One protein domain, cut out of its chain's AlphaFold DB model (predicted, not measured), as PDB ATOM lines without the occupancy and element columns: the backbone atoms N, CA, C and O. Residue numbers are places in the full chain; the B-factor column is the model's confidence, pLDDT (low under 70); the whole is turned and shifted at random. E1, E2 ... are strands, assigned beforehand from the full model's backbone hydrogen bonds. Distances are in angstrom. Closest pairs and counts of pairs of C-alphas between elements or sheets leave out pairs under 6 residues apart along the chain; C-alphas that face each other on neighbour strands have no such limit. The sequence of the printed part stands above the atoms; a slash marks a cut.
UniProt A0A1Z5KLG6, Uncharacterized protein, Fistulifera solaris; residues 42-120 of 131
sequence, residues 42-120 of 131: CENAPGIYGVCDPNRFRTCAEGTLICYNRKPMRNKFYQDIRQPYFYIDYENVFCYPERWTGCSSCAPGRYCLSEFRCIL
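What this domain is: This is residues 42 to 120 of the 131 residues of an uncharacterized protein of Fistulifera solaris (UniProt A0A1Z5KLG6). Two short two-stranded ribbons, E3 with E6 and E4 with E5, follow end to end and make the long axis. A small hairpin, E1 and E2, lies beside E5 near one end, and another, E7 and E8, lies towards the E6 end on the other side. The printed part has 79 residues, no named helix and eight strands, E1 to E8 in chain order, in four antiparallel two-stranded sheets. Its class is all strand, though strands hold 35 of the 79 residues. It is only just compact, close to loose, with a radius of gyration of the C-alphas of 13.9 A and spans of 39 by 31 by 20 A.

How they stand to each other: E1, residues 42 to 45, and E2, residues 48 to 51, form an antiparallel hairpin, with N 42 and O 50 2.8 A apart, within hydrogen-bond range. E3, residues 64 to 67, is antiparallel to E6, residues 94 to 97, with N 65 and O 96 at 2.7 A. E3 runs on into E4, residues 70 to 77, at 5 degrees. E4 bends by 95 degrees at residue 74 and forms a hairpin with E5, residues 84 to 88, where N 73 and O 85 are 2.7 A apart. The closest C-alphas of E1 and E5 are those of Cys 42 and Ile 88, 4.5 A apart. E7, residues 110 to 112, and E8, residues 117 to 119, form a hairpin, with N 110 and O 119 at 2.8 A. The closest C-alphas of E6 and E8, Phe 94 and Arg 117, are 7.9 A apart. E1 and E8 are apart.

Where its parts are: E1 begins at C-alpha 42, (55.721, 33.728, 40.211). E4 measures 14.4 A, E5 13.1 A and E2 10.3 A. E8 ends at C-alpha 119, (39.618, 18.735, 40.478).

The domain as a whole: The C-alphas farthest apart, Glu 62 and Asp 80, are separated by 41.6 A. The printed part has no cut. The links E2 to E3 and E6 to E7 are long, 12 residues each. Mean pLDDT of the printed part is 83.3; residues 101 to 102 and 104 to 108 are under 70.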
ATOM      1  N   CYS A  42      56.575  33.763  41.384       93.12
ATOM      2  CA  CYS A  42      55.721  33.728  40.211       93.12
ATOM      3  C   CYS A  42      56.541  33.794  38.922       93.12
ATOM      4  O   CYS A  42      57.615  34.401  38.880       93.12
ATOM      5  N   GLU A  43      56.021  33.195  37.852       93.94
ATOM      6  CA  GLU A  43      56.542  33.388  36.498       93.94
ATOM      7  C   GLU A  43      56.067  34.743  35.961       93.94
ATOM      8  O   GLU A  43      54.933  34.916  35.513       93.94
ATOM      9  N   ASN A  44      56.934  35.749  36.059       92.12
ATOM     10  CA  ASN A  44      56.603  37.115  35.673       92.12
ATOM     11  C   ASN A  44      56.608  37.306  34.151       92.12
ATOM     12  O   ASN A  44      55.837  38.125  33.648       92.12
ATOM     13  N   ALA A  45      57.432  36.523  33.456       88.94
ATOM     14  CA  ALA A  45      57.480  36.327  32.011       88.94
ATOM     15  C   ALA A  45      58.013  34.904  31.738       88.94
ATOM     16  O   ALA A  45      58.609  34.327  32.650       88.94
ATOM     17  N   PRO A  46      57.858  34.332  30.529       89.62
ATOM     18  CA  PRO A  46      58.307  32.968  30.238       89.62
ATOM     19  C   PRO A  46      59.766  32.712  30.656       89.62
ATOM     20  O   PRO A  46      60.692  33.331  30.132       89.62
ATOM     21  N   GLY A  47      59.967  31.814  31.624       87.50
ATOM     22  CA  GLY A  47      61.274  31.469  32.194       87.50
ATOM     23  C   GLY A  47      61.874  32.485  33.178       87.50
ATOM     24  O   GLY A  47      62.976  32.257  33.679       87.50
ATOM     25  N   ILE A  48      61.181  33.588  33.472       91.31
ATOM     26  CA  ILE A  48      61.609  34.635  34.408       91.31
ATOM     27  C   ILE A  48      60.788  34.524  35.694       91.31
ATOM     28  O   ILE A  48      59.626  34.930  35.749       91.31
ATOM     29  N   TYR A  49      61.422  34.012  36.748       92.38
ATOM     30  CA  TYR A  49      60.797  33.780  38.052       92.38
ATOM     31  C   TYR A  49      61.202  34.856  39.063       92.38
ATOM     32  O   TYR A  49      62.381  35.202  39.160       92.38
ATOM     33  N   GLY A  50      60.251  35.369  39.840       92.94
ATOM     34  CA  GLY A  50      60.523  36.384  40.859       92.94
ATOM     35  C   GLY A  50      59.366  36.579  41.828       92.94
ATOM     36  O   GLY A  50      58.465  35.749  41.896       92.94
ATOM     37  N   VAL A  51      59.393  37.682  42.577       94.00
ATOM     38  CA  VAL A  51      58.314  38.034  43.511       94.00
ATOM     39  C   VAL A  51      56.987  38.127  42.759       94.00
ATOM     40  O   VAL A  51      56.928  38.680  41.656       94.00
ATOM     41  N   CYS A  52      55.938  37.572  43.361       93.00
ATOM     42  CA  CYS A  52      54.580  37.677  42.856       93.00
ATOM     43  C   CYS A  52      54.042  39.103  43.030       93.00
ATOM     44  O   CYS A  52      54.005  39.623  44.141       93.00
ATOM     45  N   ASP A  53      53.570  39.713  41.947       93.25
ATOM     46  CA  ASP A  53      52.657  40.856  41.975       93.25
ATOM     47  C   ASP A  53      51.227  40.375  42.294       93.25
ATOM     48  O   ASP A  53      50.635  39.660  41.473       93.25
ATOM     49  N   PRO A  54      50.651  40.746  43.456       88.75
ATOM     50  CA  PRO A  54      49.315  40.314  43.847       88.75
ATOM     51  C   PRO A  54      48.200  40.835  42.936       88.75
ATOM     52  O   PRO A  54      47.152  40.204  42.835       88.75
ATOM     53  N   ASN A  55      48.418  41.959  42.248       91.19
ATOM     54  CA  ASN A  55      47.396  42.596  41.411       91.19
ATOM     55  C   ASN A  55      47.144  41.839  40.102       91.19
ATOM     56  O   ASN A  55      46.129  42.050  39.445       91.19
ATOM     57  N   ARG A  56      48.071  40.956  39.715       92.06
ATOM     58  CA  ARG A  56      47.938  40.085  38.540       92.06
ATOM     59  C   ARG A  56      47.111  38.837  38.822       92.06
ATOM     60  O   ARG A  56      46.738  38.137  37.882       92.06
ATOM     61  N   PHE A  57      46.847  38.519  40.090       90.31
ATOM     62  CA  PHE A  57      45.988  37.394  40.418       90.31
ATOM     63  C   PHE A  57      44.534  37.726  40.107       90.31
ATOM     64  O   PHE A  57      44.039  38.815  40.394       90.31
ATOM     65  N   ARG A  58      43.826  36.746  39.547       87.00
ATOM     66  CA  ARG A  58      42.378  36.836  39.375       87.00
ATOM     67  C   ARG A  58      41.686  37.002  40.727       87.00
ATOM     68  O   ARG A  58      42.073  36.381  41.714       87.00
ATOM     69  N   THR A  59      40.603  37.766  40.745       89.25
ATOM     70  CA  THR A  59      39.691  37.807  41.890       89.25
ATOM     71  C   THR A  59      38.697  36.654  41.793       89.25
ATOM     72  O   THR A  59      38.186  36.347  40.713       89.25
ATOM     73  N   CYS A  60      38.437  36.005  42.922       86.81
ATOM     74  CA  CYS A  60      37.463  34.930  43.029       86.81
ATOM     75  C   CYS A  60      36.126  35.463  43.551       86.81
ATOM     76  O   CYS A  60      36.096  36.395  44.353       86.81
ATOM     77  N   ALA A  61      35.025  34.909  43.041       89.06
ATOM     78  CA  ALA A  61      33.684  35.266  43.488       89.06
ATOM     79  C   ALA A  61      33.434  34.748  44.914       89.06
ATOM     80  O   ALA A  61      34.130  33.847  45.388       89.06
ATOM     81  N   GLU A  62      32.423  35.291  45.584       87.88
ATOM     82  CA  GLU A  62      32.003  34.800  46.898       87.88
ATOM     83  C   GLU A  62      31.657  33.298  46.852       87.88
ATOM     84  O   GLU A  62      31.125  32.798  45.857       87.88
ATOM     85  N   GLY A  63      32.000  32.565  47.918       84.25
ATOM     86  CA  GLY A  63      31.831  31.112  47.990       84.25
ATOM     87  C   GLY A  63      32.851  30.322  47.164       84.25
ATOM     88  O   GLY A  63      32.630  29.140  46.874       84.25
ATOM     89  N   THR A  64      33.960  30.954  46.756       85.12
ATOM     90  CA  THR A  64      35.063  30.297  46.047       85.12
ATOM     91  C   THR A  64      36.430  30.654  46.641       85.12
ATOM     92  O   THR A  64      36.695  31.800  46.988       85.12
ATOM     93  N   LEU A  65      37.323  29.666  46.706       83.50
ATOM     94  CA  LEU A  65      38.715  29.792  47.132       83.50
ATOM     95  C   LEU A  65      39.616  30.024  45.923       83.50
ATOM     96  O   LEU A  65      39.465  29.367  44.892       83.50
ATOM     97  N   ILE A  66      40.598  30.910  46.062       86.19
ATOM     98  CA  ILE A  66      41.684  31.016  45.088       86.19
ATOM     99  C   ILE A  66      42.635  29.828  45.235       86.19
ATOM    100  O   ILE A  66      42.908  29.382  46.341       86.19
ATOM    101  N   CYS A  67      43.142  29.305  44.124       84.00
ATOM    102  CA  CYS A  67      44.083  28.191  44.113       84.00
ATOM    103  C   CYS A  67      45.324  28.572  43.323       84.00
ATOM    104  O   CYS A  67      45.295  28.618  42.092       84.00
ATOM    105  N   TYR A  68      46.420  28.821  44.036       85.19
ATOM    106  CA  TYR A  68      47.697  29.254  43.470       85.19
ATOM    107  C   TYR A  68      48.517  28.087  42.896       85.19
ATOM    108  O   TYR A  68      49.686  27.943  43.239       85.19
ATOM    109  N   ASN A  69      47.912  27.199  42.095       79.69
ATOM    110  CA  ASN A  69      48.515  25.924  41.678       79.69
ATOM    111  C   ASN A  69      50.000  26.060  41.303       79.69
ATOM    112  O   ASN A  69      50.371  26.708  40.323       79.69
ATOM    113  N   ARG A  70      50.853  25.422  42.108       84.25
ATOM    114  CA  ARG A  70      52.305  25.519  41.986       84.25
ATOM    115  C   ARG A  70      52.812  24.500  40.968       84.25
ATOM    116  O   ARG A  70      52.477  23.318  41.042       84.25
ATOM    117  N   LYS A  71      53.645  24.945  40.031       84.12
ATOM    118  CA  LYS A  71      54.257  24.129  38.976       84.12
ATOM    119  C   LYS A  71      55.733  23.882  39.286       84.12
ATOM    120  O   LYS A  71      56.401  24.773  39.808       84.12
ATOM    121  N   PRO A  72      56.271  22.701  38.949       85.50
ATOM    122  CA  PRO A  72      57.696  22.442  39.091       85.50
ATOM    123  C   PRO A  72      58.499  23.274  38.081       85.50
ATOM    124  O   PRO A  72      58.221  23.264  36.878       85.50
ATOM    125  N   MET A  73      59.531  23.967  38.556       86.81
ATOM    126  CA  MET A  73      60.559  24.586  37.726       86.81
ATOM    127  C   MET A  73      61.374  23.494  37.037       86.81
ATOM    128  O   MET A  73      61.877  22.575  37.679       86.81
ATOM    129  N   ARG A  74      61.552  23.604  35.718       84.69
ATOM    130  CA  ARG A  74      62.339  22.621  34.950       84.69
ATOM    131  C   ARG A  74      63.848  22.840  35.051       84.69
ATOM    132  O   ARG A  74      64.616  21.942  34.730       84.69
ATOM    133  N   ASN A  75      64.267  24.033  35.462       82.62
ATOM    134  CA  ASN A  75      65.657  24.487  35.439       82.62
ATOM    135  C   ASN A  75      66.272  24.678  36.835       82.62
ATOM    136  O   ASN A  75      67.428  25.087  36.925       82.62
ATOM    137  N   LYS A  76      65.534  24.406  37.918       84.81
ATOM    138  CA  LYS A  76      65.998  24.649  39.288       84.81
ATOM    139  C   LYS A  76      65.541  23.534  40.224       84.81
ATOM    140  O   LYS A  76      64.349  23.257  40.316       84.81
ATOM    141  N   PHE A  77      66.487  22.942  40.951       85.06
ATOM    142  CA  PHE A  77      66.260  21.802  41.844       85.06
ATOM    143  C   PHE A  77      66.931  22.024  43.198       85.06
ATOM    144  O   PHE A  77      67.982  22.665  43.276       85.06
ATOM    145  N   TYR A  78      66.329  21.492  44.260       79.44
ATOM    146  CA  TYR A  78      66.958  21.391  45.572       79.44
ATOM    147  C   TYR A  78      68.158  20.435  45.497       79.44
ATOM    148  O   TYR A  78      68.096  19.390  44.842       79.44
ATOM    149  N   GLN A  79      69.272  20.831  46.120       81.19
ATOM    150  CA  GLN A  79      70.567  20.150  45.974       81.19
ATOM    151  C   GLN A  79      70.584  18.743  46.587       81.19
ATOM    152  O   GLN A  79      71.322  17.877  46.129       81.19
ATOM    153  N   ASP A  80      69.771  18.523  47.611       77.19
ATOM    154  CA  ASP A  80      69.723  17.331  48.451       77.19
ATOM    155  C   ASP A  80      68.781  16.250  47.905       77.19
ATOM    156  O   ASP A  80      69.159  15.084  47.811       77.19
ATOM    157  N   ILE A  81      67.565  16.627  47.502       72.56
ATOM    158  CA  ILE A  81      66.483  15.669  47.214       72.56
ATOM    159  C   ILE A  81      66.105  15.562  45.731       72.56
ATOM    160  O   ILE A  81      65.164  14.845  45.388       72.56
ATOM    161  N   ARG A  82      66.807  16.277  44.834       77.00
ATOM    162  CA  ARG A  82      66.485  16.389  43.390       77.00
ATOM    163  C   ARG A  82      65.029  16.784  43.103       77.00
ATOM    164  O   ARG A  82      64.543  16.593  41.990       77.00
ATOM    165  N   GLN A  83      64.329  17.339  44.089       80.88
ATOM    166  CA  GLN A  83      63.000  17.893  43.885       80.88
ATOM    167  C   GLN A  83      63.139  19.239  43.174       80.88
ATOM    168  O   GLN A  83      64.055  20.002  43.497       80.88
ATOM    169  N   PRO A  84      62.278  19.546  42.196       85.50
ATOM    170  CA  PRO A  84      62.284  20.855  41.571       85.50
ATOM    171  C   PRO A  84      61.870  21.920  42.589       85.50
ATOM    172  O   PRO A  84      61.098  21.662  43.514       85.50
ATOM    173  N   TYR A  85      62.357  23.141  42.395       86.12
ATOM    174  CA  TYR A  85      61.693  24.299  42.986       86.12
ATOM    175  C   TYR A  85      60.311  24.448  42.358       86.12
ATOM    176  O   TYR A  85      60.080  23.992  41.240       86.12
ATOM    177  N   PHE A  86      59.400  25.112  43.054       88.12
ATOM    178  CA  PHE A  86      58.057  25.351  42.549       88.12
ATOM    179  C   PHE A  86      57.831  26.842  42.309       88.12
ATOM    180  O   PHE A  86      58.458  27.681  42.952       88.12
ATOM    181  N   TYR A  87      56.953  27.159  41.362       90.50
ATOM    182  CA  TYR A  87      56.529  28.522  41.061       90.50
ATOM    183  C   TYR A  87      55.031  28.580  40.793       90.50
ATOM    184  O   TYR A  87      54.415  27.569  40.460       90.50
ATOM    185  N   ILE A  88      54.456  29.770  40.910       90.75
ATOM    186  CA  ILE A  88      53.070  30.047  40.549       90.75
ATOM    187  C   ILE A  88      53.049  30.657  39.150       90.75
ATOM    188  O   ILE A  88      53.751  31.621  38.846       90.75
ATOM    189  N   ASP A  89      52.230  30.083  38.289       90.19
ATOM    190  CA  ASP A  89      51.949  30.619  36.967       90.19
ATOM    191  C   ASP A  89      50.607  31.348  37.032       90.19
ATOM    192  O   ASP A  89      49.601  30.751  37.421       90.19
ATOM    193  N   TYR A  90      50.598  32.634  36.681       90.06
ATOM    194  CA  TYR A  90      49.402  33.474  36.746       90.06
ATOM    195  C   TYR A  90      48.238  32.926  35.916       90.06
ATOM    196  O   TYR A  90      47.084  33.112  36.302       90.06
ATOM    197  N   GLU A  91      48.521  32.222  34.819       87.50
ATOM    198  CA  GLU A  91      47.499  31.612  33.962       87.50
ATOM    199  C   GLU A  91      46.900  30.342  34.578       87.50
ATOM    200  O   GLU A  91      45.808  29.921  34.205       87.50
ATOM    201  N   ASN A  92      47.583  29.750  35.562       82.94
ATOM    202  CA  ASN A  92      47.176  28.516  36.233       82.94
ATOM    203  C   ASN A  92      46.624  28.747  37.649       82.94
ATOM    204  O   ASN A  92      46.559  27.818  38.458       82.94
ATOM    205  N   VAL A  93      46.181  29.971  37.942       86.56
ATOM    206  CA  VAL A  93      45.435  30.300  39.159       86.56
ATOM    207  C   VAL A  93      43.937  30.206  38.876       86.56
ATOM    208  O   VAL A  93      43.409  30.878  37.988       86.56
ATOM    209  N   PHE A  94      43.216  29.391  39.645       84.94
ATOM    210  CA  PHE A  94      41.781  29.153  39.435       84.94
ATOM    211  C   PHE A  94      40.974  29.354  40.719       84.94
ATOM    212  O   PHE A  94      41.514  29.247  41.814       84.94
ATOM    213  N   CYS A  95      39.674  29.618  40.575       83.06
ATOM    214  CA  CYS A  95      38.748  29.778  41.700       83.06
ATOM    215  C   CYS A  95      37.929  28.503  41.899       83.06
ATOM    216  O   CYS A  95      37.184  28.109  41.000       83.06
ATOM    217  N   TYR A  96      38.063  27.840  43.040       81.62
ATOM    218  CA  TYR A  96      37.394  26.578  43.351       81.62
ATOM    219  C   TYR A  96      36.216  26.819  44.290       81.62
ATOM    220  O   TYR A  96      36.376  27.552  45.257       81.62
ATOM    221  N   PRO A  97      35.041  26.214  44.062       81.00
ATOM    222  CA  PRO A  97      33.924  26.378  44.986       81.00
ATOM    223  C   PRO A  97      34.269  25.852  46.386       81.00
ATOM    224  O   PRO A  97      34.710  24.714  46.521       81.00
ATOM    225  N   GLU A  98      34.011  26.656  47.419       80.69
ATOM    226  CA  GLU A  98      34.304  26.345  48.832       80.69
ATOM    227  C   GLU A  98      33.581  25.099  49.348       80.69
ATOM    228  O   GLU A  98      34.027  24.465  50.301       80.69
ATOM    229  N   ARG A  99      32.465  24.729  48.706       80.25
ATOM    230  CA  ARG A  99      31.715  23.505  49.019       80.25
ATOM    231  C   ARG A  99      32.511  22.217  48.771       80.25
ATOM    232  O   ARG A  99      32.064  21.161  49.202       80.25
ATOM    233  N   TRP A 100      33.637  22.295  48.059       76.94
ATOM    234  CA  TRP A 100      34.509  21.163  47.752       76.94
ATOM    235  C   TRP A 100      35.785  21.213  48.594       76.94
ATOM    236  O   TRP A 100      36.274  22.277  48.964       76.94
ATOM    237  N   THR A 101      36.340  20.040  48.887       67.44
ATOM    238  CA  THR A 101      37.365  19.814  49.925       67.44
ATOM    239  C   THR A 101      38.740  20.448  49.665       67.44
ATOM    240  O   THR A 101      39.596  20.424  50.549       67.44
ATOM    241  N   GLY A 102      38.950  21.093  48.515       68.50
ATOM    242  CA  GLY A 102      40.105  21.954  48.271       68.50
ATOM    243  C   GLY A 102      40.559  21.987  46.817       68.50
ATOM    244  O   GLY A 102      40.005  21.323  45.939       68.50
ATOM    245  N   CYS A 103      41.602  22.776  46.568       72.31
ATOM    246  CA  CYS A 103      42.340  22.750  45.312       72.31
ATOM    247  C   CYS A 103      42.988  21.371  45.129       72.31
ATOM    248  O   CYS A 103      43.434  20.763  46.104       72.31
ATOM    249  N   SER A 104      43.091  20.891  43.892       66.56
ATOM    250  CA  SER A 104      43.766  19.625  43.616       66.56
ATOM    251  C   SER A 104      44.803  19.760  42.522       66.56
ATOM    252  O   SER A 104      44.594  20.442  41.523       66.56
ATOM    253  N   SER A 105      45.912  19.052  42.698       65.06
ATOM    254  CA  SER A 105      46.782  18.633  41.606       65.06
ATOM    255  C   SER A 105      46.228  17.344  40.988       65.06
ATOM    256  O   SER A 105      45.723  16.500  41.721       65.06
ATOM    257  N   CYS A 106      46.397  17.126  39.677       66.12
ATOM    258  CA  CYS A 106      45.912  15.951  38.917       66.12
ATOM    259  C   CYS A 106      46.433  14.567  39.392       66.12
ATOM    260  O   CYS A 106      46.306  13.568  38.698       66.12
ATOM    261  N   ALA A 107      47.055  14.499  40.567       60.91
ATOM    262  CA  ALA A 107      47.217  13.290  41.353       60.91
ATOM    263  C   ALA A 107      47.031  13.672  42.838       60.91
ATOM    264  O   ALA A 107      47.734  14.574  43.307       60.91
ATOM    265  N   PRO A 108      46.119  13.054  43.606       61.50
ATOM    266  CA  PRO A 108      45.130  12.047  43.211       61.50
ATOM    267  C   PRO A 108      43.894  12.627  42.481       61.50
ATOM    268  O   PRO A 108      42.914  11.918  42.330       61.50
ATOM    269  N   GLY A 109      43.894  13.899  42.051       73.50
ATOM    270  CA  GLY A 109      42.743  14.529  41.388       73.50
ATOM    271  C   GLY A 109      42.460  14.079  39.947       73.50
ATOM    272  O   GLY A 109      43.322  13.518  39.277       73.50
ATOM    273  N   ARG A 110      41.261  14.400  39.449       81.06
ATOM    274  CA  ARG A 110      40.793  14.154  38.071       81.06
ATOM    275  C   ARG A 110      40.846  15.437  37.240       81.06
ATOM    276  O   ARG A 110      40.647  16.520  37.784       81.06
ATOM    277  N   TYR A 111      41.095  15.359  35.932       84.31
ATOM    278  CA  TYR A 111      41.133  16.555  35.077       84.31
ATOM    279  C   TYR A 111      39.763  16.845  34.454       84.31
ATOM    280  O   TYR A 111      39.184  15.991  33.784       84.31
ATOM    281  N   CYS A 112      39.261  18.060  34.668       85.12
ATOM    282  CA  CYS A 112      38.036  18.559  34.061       85.12
ATOM    283  C   CYS A 112      38.369  19.334  32.781       85.12
ATOM    284  O   CYS A 112      38.935  20.428  32.848       85.12
ATOM    285  N   LEU A 113      38.021  18.773  31.620       86.31
ATOM    286  CA  LEU A 113      38.301  19.336  30.295       86.31
ATOM    287  C   LEU A 113      37.537  20.638  30.054       86.31
ATOM    288  O   LEU A 113      38.118  21.595  29.555       86.31
ATOM    289  N   SER A 114      36.263  20.701  30.450       87.06
ATOM    290  CA  SER A 114      35.421  21.892  30.261       87.06
ATOM    291  C   SER A 114      35.931  23.115  31.029       87.06
ATOM    292  O   SER A 114      35.680  24.251  30.639       87.06
ATOM    293  N   GLU A 115      36.674  22.889  32.112       80.69
ATOM    294  CA  GLU A 115      37.211  23.937  32.981       80.69
ATOM    295  C   GLU A 115      38.743  24.047  32.913       80.69
ATOM    296  O   GLU A 115      39.333  24.865  33.618       80.69
ATOM    297  N   PHE A 116      39.388  23.216  32.085       81.62
ATOM    298  CA  PHE A 116      40.838  23.117  31.910       81.62
ATOM    299  C   PHE A 116      41.647  23.010  33.218       81.62
ATOM    300  O   PHE A 116      42.756  23.543  33.317       81.62
ATOM    301  N   ARG A 117      41.135  22.299  34.234       77.44
ATOM    302  CA  ARG A 117      41.776  22.225  35.562       77.44
ATOM    303  C   ARG A 117      41.656  20.870  36.251       77.44
ATOM    304  O   ARG A 117      40.745  20.090  35.987       77.44
ATOM    305  N   CYS A 118      42.557  20.623  37.198       78.94
ATOM    306  CA  CYS A 118      42.521  19.450  38.065       78.94
ATOM    307  C   CYS A 118      41.523  19.664  39.212       78.94
ATOM    308  O   CYS A 118      41.630  20.625  39.970       78.94
ATOM    309  N   ILE A 119      40.569  18.765  39.373       78.81
ATOM    310  CA  ILE A 119      39.618  18.735  40.478       78.81
ATOM    311  C   ILE A 119      40.057  17.651  41.442       78.81
ATOM    312  O   ILE A 119      40.640  16.643  41.046       78.81
ATOM    313  N   LEU A 120      39.791  17.858  42.725       75.81
ATOM    314  CA  LEU A 120      39.974  16.790  43.684       75.81
ATOM    315  C   LEU A 120      39.131  15.574  43.290       75.81
ATOM    316  O   LEU A 120      38.135  15.749  42.593       75.81
TER     317      LEU A 120